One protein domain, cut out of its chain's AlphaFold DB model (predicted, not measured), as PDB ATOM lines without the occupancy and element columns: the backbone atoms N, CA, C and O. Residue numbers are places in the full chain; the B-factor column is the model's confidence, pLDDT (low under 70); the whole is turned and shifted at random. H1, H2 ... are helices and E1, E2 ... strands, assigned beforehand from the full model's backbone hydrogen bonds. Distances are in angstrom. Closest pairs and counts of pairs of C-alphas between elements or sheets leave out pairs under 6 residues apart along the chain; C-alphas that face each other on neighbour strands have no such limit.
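What this domain is: This is residues 4 to 73 of the 73 residues of an uncharacterized protein of Lactobacillus reuteri (UniProt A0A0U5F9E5). A strongly twisted sheet of three strands has the long helix H2 packed at one end and the short helix H1 at the other; residues 51 to 57 stick out. The 70 printed residues run H1, E1, E2, E3, H2, a mixed class; the sheet E1 - E2 - E3 is an antiparallel meander, each strand the neighbour of the one before. It is only just loose, close to compact, with a radius of gyration of the C-alphas of 13.6 A and spans of 36 by 32 by 19 A.

Where its parts are: E1 is residues 16 to 24, E2 29 to 38 (21.1 A), E3 41 to 44. H1, 4 to 11, begins at C-alpha (184.879, 193.629, 126.340); H2, 52 to 72 (30.9 A), ends at (178.211, 221.375, 130.171).

How they stand to each other: Hairpin E1 and E2 has N 18 and O 35 at 2.9 A, within hydrogen-bond range; hairpin E2 and E3 has N 36 and O 44 at 2.8 A. E1 bends by 84 degrees at residue 21, E2 by 86 at residue 32. H1 is on the sheet over E2, the closest C-alphas being Val 10 and Gly 38, 4.7 A. H2 is over E2 on the opposite face, Val 29 and Lys 66 closest at 6.4 A between C-alphas. H1 and H2 are apart. Every O i to N i+4 pair is within range in H1, 16 of 17 in H2.

The domain as a whole: The C-alphas of Asn 12 and Gln 71 are farthest apart, 37.6 A. The printed part has no cut and no long link; no printed residue is under 70 in pLDDT.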
ATOM      1  N   LEU A   4     185.211 195.045 126.497       95.19
ATOM      2  CA  LEU A   4     184.879 193.629 126.340       95.19
ATOM      3  C   LEU A   4     184.838 192.870 127.676       95.19
ATOM      4  O   LEU A   4     183.996 191.995 127.845       95.19
ATOM      5  N   THR A   5     185.725 193.186 128.623       93.69
ATOM      6  CA  THR A   5     185.733 192.520 129.935       93.69
ATOM      7  C   THR A   5     184.516 192.922 130.760       93.69
ATOM      8  O   THR A   5     183.874 192.056 131.340       93.69
ATOM      9  N   ILE A   6     184.153 194.207 130.748       93.69
ATOM     10  CA  ILE A   6     182.936 194.691 131.415       93.69
ATOM     11  C   ILE A   6     181.693 194.058 130.776       93.69
ATOM     12  O   ILE A   6     180.826 193.562 131.488       93.69
ATOM     13  N   LEU A   7     181.634 194.015 129.439       95.69
ATOM     14  CA  LEU A   7     180.528 193.397 128.705       95.69
ATOM     15  C   LEU A   7     180.350 191.923 129.084       95.69
ATOM     16  O   LEU A   7     179.227 191.493 129.323       95.69
ATOM     17  N   LYS A   8     181.442 191.157 129.184       95.81
ATOM     18  CA  LYS A   8     181.391 189.760 129.643       95.81
ATOM     19  C   LYS A   8     180.822 189.646 131.053       95.81
ATOM     20  O   LYS A   8     179.951 188.812 131.271       95.81
ATOM     21  N   SER A   9     181.243 190.512 131.974       94.81
ATOM     22  CA  SER A   9     180.722 190.492 133.343       94.81
ATOM     23  C   SER A   9     179.233 190.823 133.431       94.81
ATOM     24  O   SER A   9     178.550 190.248 134.272       94.81
ATOM     25  N   VAL A  10     178.716 191.674 132.537       96.75
ATOM     26  CA  VAL A  10     177.270 191.908 132.406       96.75
ATOM     27  C   VAL A  10     176.567 190.677 131.830       96.75
ATOM     28  O   VAL A  10     175.631 190.168 132.437       96.75
ATOM     29  N   LEU A  11     177.020 190.179 130.673       97.44
ATOM     30  CA  LEU A  11     176.348 189.092 129.949       97.44
ATOM     31  C   LEU A  11     176.323 187.770 130.726       97.44
ATOM     32  O   LEU A  11     175.367 187.011 130.597       97.44
ATOM     33  N   ASN A  12     177.358 187.504 131.523       97.62
ATOM     34  CA  ASN A  12     177.510 186.251 132.263       97.62
ATOM     35  C   ASN A  12     177.198 186.385 133.767       97.62
ATOM     36  O   ASN A  12     177.445 185.436 134.505       97.62
ATOM     37  N   ASP A  13     176.710 187.545 134.229       95.94
ATOM     38  CA  ASP A  13     176.491 187.853 135.654       95.94
ATOM     39  C   ASP A  13     177.704 187.509 136.547       95.94
ATOM     40  O   ASP A  13     177.573 186.923 137.621       95.94
ATOM     41  N   GLU A  14     178.918 187.860 136.103       95.69
ATOM     42  CA  GLU A  14     180.161 187.447 136.787       95.69
ATOM     43  C   GLU A  14     180.324 188.091 138.172       95.69
ATOM     44  O   GLU A  14     181.173 187.651 138.948       95.69
ATOM     45  N   LYS A  15     179.556 189.152 138.473       96.62
ATOM     46  CA  LYS A  15     179.629 189.940 139.719       96.62
ATOM     47  C   LYS A  15     181.061 190.344 140.049       96.62
ATOM     48  O   LYS A  15     181.511 190.287 141.192       96.62
ATOM     49  N   ARG A  16     181.799 190.738 139.013       96.00
ATOM     50  CA  ARG A  16     183.209 191.090 139.129       96.00
ATOM     51  C   ARG A  16     183.357 192.571 139.447       96.00
ATOM     52  O   ARG A  16     182.671 193.414 138.869       96.00
ATOM     53  N   THR A  17     184.272 192.879 140.361       96.50
ATOM     54  CA  THR A  17     184.587 194.250 140.769       96.50
ATOM     55  C   THR A  17     185.689 194.847 139.905       96.50
ATOM     56  O   THR A  17     186.717 194.222 139.631       96.50
ATOM     57  N   PHE A  18     185.469 196.090 139.499       95.19
ATOM     58  CA  PHE A  18     186.318 196.849 138.599       95.19
ATOM     59  C   PHE A  18     186.426 198.305 139.065       95.19
ATOM     60  O   PHE A  18     185.430 198.851 139.543       95.19
ATOM     61  N   PRO A  19     187.570 198.990 138.877       94.62
ATOM     62  CA  PRO A  19     187.577 200.448 138.864       94.62
ATOM     63  C   PRO A  19     186.807 200.955 137.635       94.62
ATOM     64  O   PRO A  19     187.280 200.842 136.502       94.62
ATOM     65  N   ALA A  20     185.613 201.500 137.853       95.00
ATOM     66  CA  ALA A  20     184.742 202.023 136.804       95.00
ATOM     67  C   ALA A  20     184.142 203.368 137.226       95.00
ATOM     68  O   ALA A  20     184.033 203.663 138.415       95.00
ATOM     69  N   SER A  21     183.755 204.189 136.246       95.81
ATOM     70  CA  SER A  21     182.984 205.401 136.529       95.81
ATOM     71  C   SER A  21     181.557 205.005 136.899       95.81
ATOM     72  O   SER A  21     180.818 204.488 136.060       95.81
ATOM     73  N   SER A  22     181.179 205.215 138.156       96.12
ATOM     74  CA  SER A  22     179.835 204.944 138.670       96.12
ATOM     75  C   SER A  22     179.407 206.048 139.636       96.12
ATOM     76  O   SER A  22     180.227 206.853 140.079       96.12
ATOM     77  N   LEU A  23     178.107 206.139 139.929       96.56
ATOM     78  CA  LEU A  23     177.575 207.172 140.818       96.56
ATOM     79  C   LEU A  23     178.064 206.933 142.252       96.56
ATOM     80  O   LEU A  23     177.653 205.965 142.887       96.56
ATOM     81  N   CYS A  24     178.909 207.812 142.783       95.38
ATOM     82  CA  CYS A  24     179.262 207.807 144.197       95.38
ATOM     83  C   CYS A  24     178.129 208.458 144.990       95.38
ATOM     84  O   CYS A  24     177.998 209.684 144.998       95.38
ATOM     85  N   GLN A  25     177.312 207.645 145.663       93.81
ATOM     86  CA  GLN A  25     176.146 208.116 146.423       93.81
ATOM     87  C   GLN A  25     176.525 209.171 147.474       93.81
ATOM     88  O   GLN A  25     175.855 210.192 147.598       93.81
ATOM     89  N   ARG A  26     177.654 208.972 148.167       93.00
ATOM     90  CA  ARG A  26     178.164 209.891 149.198       93.00
ATOM     91  C   ARG A  26     178.447 211.302 148.668       93.00
ATOM     92  O   ARG A  26     178.247 212.269 149.392       93.00
ATOM     93  N   LEU A  27     178.937 211.420 147.433       94.81
ATOM     94  CA  LEU A  27     179.372 212.697 146.848       94.81
ATOM     95  C   LEU A  27     178.417 213.227 145.764       94.81
ATOM     96  O   LEU A  27     178.574 214.363 145.310       94.81
ATOM     97  N   GLY A  28     177.424 212.432 145.358       95.25
ATOM     98  CA  GLY A  28     176.428 212.800 144.352       95.25
ATOM     99  C   GLY A  28     177.029 213.081 142.972       95.25
ATOM    100  O   GLY A  28     176.556 213.973 142.271       95.25
ATOM    101  N   VAL A  29     178.099 212.373 142.598       97.06
ATOM    102  CA  VAL A  29     178.805 212.553 141.320       97.06
ATOM    103  C   VAL A  29     179.257 211.208 140.756       97.06
ATOM    104  O   VAL A  29     179.564 210.286 141.512       97.06
ATOM    105  N   TYR A  30     179.302 211.087 139.430       97.12
ATOM    106  CA  TYR A  30     179.941 209.946 138.773       97.12
ATOM    107  C   TYR A  30     181.460 210.096 138.857       97.12
ATOM    108  O   TYR A  30     182.008 211.100 138.408       97.12
ATOM    109  N   ILE A  31     182.136 209.113 139.439       97.50
ATOM    110  CA  ILE A  31     183.586 209.123 139.652       97.50
ATOM    111  C   ILE A  31     184.132 207.698 139.526       97.50
ATOM    112  O   ILE A  31     183.402 206.723 139.708       97.50
ATOM    113  N   GLY A  32     185.415 207.572 139.182       95.94
ATOM    114  CA  GLY A  32     186.107 206.287 139.190       95.94
ATOM    115  C   GLY A  32     186.193 205.721 140.606       95.94
ATOM    116  O   GLY A  32     186.850 206.310 141.458       95.94
ATOM    117  N   GLN A  33     185.548 204.582 140.845       95.88
ATOM    118  CA  GLN A  33     185.561 203.871 142.126       95.88
ATOM    119  C   GLN A  33     185.373 202.363 141.909       95.88
ATOM    120  O   GLN A  33     185.012 201.926 140.808       95.88
ATOM    121  N   LEU A  34     185.615 201.554 142.947       96.25
ATOM    122  CA  LEU A  34     185.305 200.127 142.877       96.25
ATOM    123  C   LEU A  34     183.811 199.929 142.653       96.25
ATOM    124  O   LEU A  34     182.968 200.487 143.346       96.25
ATOM    125  N   THR A  35     183.506 199.148 141.629       97.00
ATOM    126  CA  THR A  35     182.151 198.920 141.159       97.00
ATOM    127  C   THR A  35     182.031 197.460 140.768       97.00
ATOM    128  O   THR A  35     182.771 196.977 139.908       97.00
ATOM    129  N   THR A  36     181.110 196.749 141.400       97.25
ATOM    130  CA  THR A  36     180.762 195.374 141.058       97.25
ATOM    131  C   THR A  36     179.733 195.392 139.939       97.25
ATOM    132  O   THR A  36     178.704 196.066 140.037       97.25
ATOM    133  N   ILE A  37     180.031 194.667 138.862       97.19
ATOM    134  CA  ILE A  37     179.215 194.625 137.650       97.19
ATOM    135  C   ILE A  37     178.595 193.235 137.497       97.19
ATOM    136  O   ILE A  37     179.314 192.235 137.507       97.19
ATOM    137  N   GLY A  38     177.274 193.193 137.337       95.81
ATOM    138  CA  GLY A  38     176.487 191.989 137.063       95.81
ATOM    139  C   GLY A  38     175.435 192.232 135.982       95.81
ATOM    140  O   GLY A  38     175.509 193.214 135.237       95.81
ATOM    141  N   VAL A  39     174.434 191.355 135.903       97.00
ATOM    142  CA  VAL A  39     173.432 191.367 134.817       97.00
ATOM    143  C   VAL A  39     172.628 192.671 134.718       97.00
ATOM    144  O   VAL A  39     172.226 193.072 133.629       97.00
ATOM    145  N   THR A  40     172.437 193.384 135.831       96.12
ATOM    146  CA  THR A  40     171.736 194.682 135.871       96.12
ATOM    147  C   THR A  40     172.678 195.888 135.785       96.12
ATOM    148  O   THR A  40     172.273 197.011 136.084       96.12
ATOM    149  N   GLY A  41     173.943 195.689 135.400       95.44
ATOM    150  CA  GLY A  41     174.966 196.734 135.406       95.44
ATOM    151  C   GLY A  41     175.626 196.862 136.778       95.44
ATOM    152  O   GLY A  41     176.196 195.893 137.270       95.44
ATOM    153  N   VAL A  42     175.589 198.051 137.386       96.00
ATOM    154  CA  VAL A  42     176.165 198.279 138.725       96.00
ATOM    155  C   VAL A  42     175.289 197.605 139.780       96.00
ATOM    156  O   VAL A  42     174.146 198.013 139.970       96.00
ATOM    157  N   VAL A  43     175.824 196.589 140.460       96.94
ATOM    158  CA  VAL A  43     175.101 195.834 141.503       96.94
ATOM    159  C   VAL A  43     175.589 196.144 142.914       96.94
ATOM    160  O   VAL A  43     174.830 195.983 143.862       96.94
ATOM    161  N   ASP A  44     176.841 196.583 143.051       96.25
ATOM    162  CA  ASP A  44     177.447 196.935 144.334       96.25
ATOM    163  C   ASP A  44     178.643 197.884 144.128       96.25
ATOM    164  O   ASP A  44     179.194 197.989 143.026       96.25
ATOM    165  N   GLN A  45     179.034 198.592 145.184       95.88
ATOM    166  CA  GLN A  45     180.161 199.522 145.222       95.88
ATOM    167  C   GLN A  45     180.951 199.287 146.514       95.88
ATOM    168  O   GLN A  45     180.696 199.956 147.516       95.88
ATOM    169  N   PRO A  46     181.900 198.334 146.507       94.31
ATOM    170  CA  PRO A  46     182.673 198.005 147.694       94.31
ATOM    171  C   PRO A  46     183.423 199.222 148.238       94.31
ATOM    172  O   PRO A  46     184.074 199.954 147.486       94.31
ATOM    173  N   THR A  47     183.366 199.412 149.555       90.06
ATOM    174  CA  THR A  47     184.129 200.457 150.240       90.06
ATOM    175  C   THR A  47     185.611 200.099 150.236       90.06
ATOM    176  O   THR A  47     185.995 198.985 150.590       90.06
ATOM    177  N   LEU A  48     186.444 201.059 149.845       90.62
ATOM    178  CA  LEU A  48     187.879 201.027 150.096       90.62
ATOM    179  C   LEU A  48     188.174 201.843 151.346       90.62
ATOM    180  O   LEU A  48     187.748 202.995 151.442       90.62
ATOM    181  N   ASP A  49     188.955 201.266 152.249       93.50
ATOM    182  CA  ASP A  49     189.519 201.996 153.376       93.50
ATOM    183  C   ASP A  49     190.674 202.859 152.867       93.50
ATOM    184  O   ASP A  49     191.822 202.424 152.775       93.50
ATOM    185  N   LEU A  50     190.336 204.082 152.462       94.69
ATOM    186  CA  LEU A  50     191.303 205.081 152.033       94.69
ATOM    187  C   LEU A  50     191.956 205.733 153.250       94.69
ATOM    188  O   LEU A  50     191.301 206.039 154.248       94.69
ATOM    189  N   THR A  51     193.250 206.013 153.145       97.88
ATOM    190  CA  THR A  51     193.921 206.907 154.090       97.88
ATOM    191  C   THR A  51     193.339 208.320 154.000       97.88
ATOM    192  O   THR A  51     192.772 208.709 152.978       97.88
ATOM    193  N   ASN A  52     193.538 209.142 155.037       97.88
ATOM    194  CA  ASN A  52     193.087 210.543 155.027       97.88
ATOM    195  C   ASN A  52     193.594 211.309 153.792       97.88
ATOM    196  O   ASN A  52     192.846 212.064 153.181       97.88
ATOM    197  N   HIS A  53     194.841 211.063 153.383       97.81
ATOM    198  CA  HIS A  53     195.417 211.708 152.208       97.81
ATOM    199  C   HIS A  53     194.741 211.265 150.898       97.81
ATOM    200  O   HIS A  53     194.418 212.091 150.046       97.81
ATOM    201  N   GLU A  54     194.487 209.965 150.730       97.88
ATOM    202  CA  GLU A  54     193.777 209.445 149.553       97.88
ATOM    203  C   GLU A  54     192.326 209.930 149.509       97.88
ATOM    204  O   GLU A  54     191.813 210.258 148.439       97.88
ATOM    205  N   GLN A  55     191.685 210.035 150.672       96.94
ATOM    206  CA  GLN A  55     190.339 210.566 150.820       96.94
ATOM    207  C   GLN A  55     190.257 212.038 150.378       96.94
ATOM    208  O   GLN A  55     189.361 212.395 149.611       96.94
ATOM    209  N   GLU A  56     191.212 212.877 150.789       98.00
ATOM    210  CA  GLU A  56     191.309 214.277 150.352       98.00
ATOM    211  C   GLU A  56     191.458 214.389 148.826       98.00
ATOM    212  O   GLU A  56     190.783 215.194 148.177       98.00
ATOM    213  N   LEU A  57     192.313 213.553 148.225       98.06
ATOM    214  CA  LEU A  57     192.503 213.517 146.773       98.06
ATOM    215  C   LEU A  57     191.245 213.036 146.039       98.06
ATOM    216  O   LEU A  57     190.888 213.591 144.994       98.06
ATOM    217  N   PHE A  58     190.553 212.037 146.588       97.25
ATOM    218  CA  PHE A  58     189.302 211.529 146.037       97.25
ATOM    219  C   PHE A  58     188.208 212.607 146.042       97.25
ATOM    220  O   PHE A  58     187.538 212.824 145.031       97.25
ATOM    221  N   GLU A  59     188.069 213.348 147.142       97.12
ATOM    222  CA  GLU A  59     187.104 214.446 147.255       97.12
ATOM    223  C   GLU A  59     187.453 215.625 146.344       97.12
ATOM    224  O   GLU A  59     186.571 216.176 145.680       97.12
ATOM    225  N   LYS A  60     188.742 215.963 146.220       98.25
ATOM    226  CA  LYS A  60     189.213 216.969 145.260       98.25
ATOM    227  C   LYS A  60     188.870 216.581 143.818       98.25
ATOM    228  O   LYS A  60     188.423 217.428 143.042       98.25
ATOM    229  N   SER A  61     189.034 215.305 143.462       98.19
ATOM    230  CA  SER A  61     188.644 214.777 142.148       98.19
ATOM    231  C   SER A  61     187.132 214.898 141.920       98.19
ATOM    232  O   SER A  61     186.696 215.428 140.897       98.19
ATOM    233  N   ALA A  62     186.320 214.507 142.907       97.81
ATOM    234  CA  ALA A  62     184.864 214.628 142.848       97.81
ATOM    235  C   ALA A  62     184.396 216.079 142.643       97.81
ATOM    236  O   ALA A  62     183.502 216.334 141.832       97.81
ATOM    237  N   GLN A  63     185.022 217.041 143.328       98.00
ATOM    238  CA  GLN A  63     184.733 218.465 143.157       98.00
ATOM    239  C   GLN A  63     185.074 218.959 141.747       98.00
ATOM    240  O   GLN A  63     184.260 219.652 141.137       98.00
ATOM    241  N   ALA A  64     186.234 218.570 141.209       98.00
ATOM    242  CA  ALA A  64     186.637 218.934 139.851       98.00
ATOM    243  C   ALA A  64     185.662 218.379 138.798       98.00
ATOM    244  O   ALA A  64     185.233 219.107 137.902       98.00
ATOM    245  N   ILE A  65     185.243 217.116 138.938       97.62
ATOM    246  CA  ILE A  65     184.253 216.499 138.044       97.62
ATOM    247  C   ILE A  65     182.916 217.243 138.129       97.62
ATOM    248  O   ILE A  65     182.333 217.576 137.099       97.62
ATOM    249  N   LYS A  66     182.442 217.549 139.342       96.56
ATOM    250  CA  LYS A  66     181.178 218.267 139.556       96.56
ATOM    251  C   LYS A  66     181.207 219.673 138.960       96.56
ATOM    252  O   LYS A  66     180.228 220.090 138.348       96.56
ATOM    253  N   HIS A  67     182.324 220.389 139.111       96.81
ATOM    254  CA  HIS A  67     182.523 221.700 138.499       96.81
ATOM    255  C   HIS A  67     182.389 221.624 136.975       96.81
ATOM    256  O   HIS A  67     181.566 222.335 136.403       96.81
ATOM    257  N   ASN A  68     183.126 220.711 136.338       96.44
ATOM    258  CA  ASN A  68     183.118 220.559 134.884       96.44
ATOM    259  C   ASN A  68     181.749 220.100 134.362       96.44
ATOM    260  O   ASN A  68     181.270 220.611 133.354       96.44
ATOM    261  N   PHE A  69     181.085 219.173 135.061       95.12
ATOM    262  CA  PHE A  69     179.746 218.711 134.690       95.12
ATOM    263  C   PHE A  69     178.720 219.852 134.696       95.12
ATOM    264  O   PHE A  69     177.897 219.945 133.793       95.12
ATOM    265  N   ASN A  70     178.798 220.758 135.675       94.31
ATOM    266  CA  ASN A  70     177.906 221.915 135.756       94.31
ATOM    267  C   ASN A  70     178.136 222.953 134.647       94.31
ATOM    268  O   ASN A  70     177.269 223.791 134.438       94.31
ATOM    269  N   GLN A  71     179.281 222.930 133.960       95.56
ATOM    270  CA  GLN A  71     179.552 223.832 132.834       95.56
ATOM    271  C   GLN A  71     178.985 223.325 131.504       95.56
ATOM    272  O   GLN A  71     178.817 224.113 130.580       95.56
ATOM    273  N   VAL A  72     178.727 222.019 131.394       93.81
ATOM    274  CA  VAL A  72     178.211 221.375 130.171       93.81
ATOM    275  C   VAL A  72     176.735 220.981 130.274       93.81
ATOM    276  O   VAL A  72     176.180 220.454 129.310       93.81
ATOM    277  N   LYS A  73     176.124 221.192 131.441       71.81
ATOM    278  CA  LYS A  73     174.700 220.976 131.697       71.81
ATOM    279  C   LYS A  73     173.894 222.212 131.314       71.81
ATOM    280  O   LYS A  73     172.800 222.014 130.744       71.81
TER     281      LYS A  73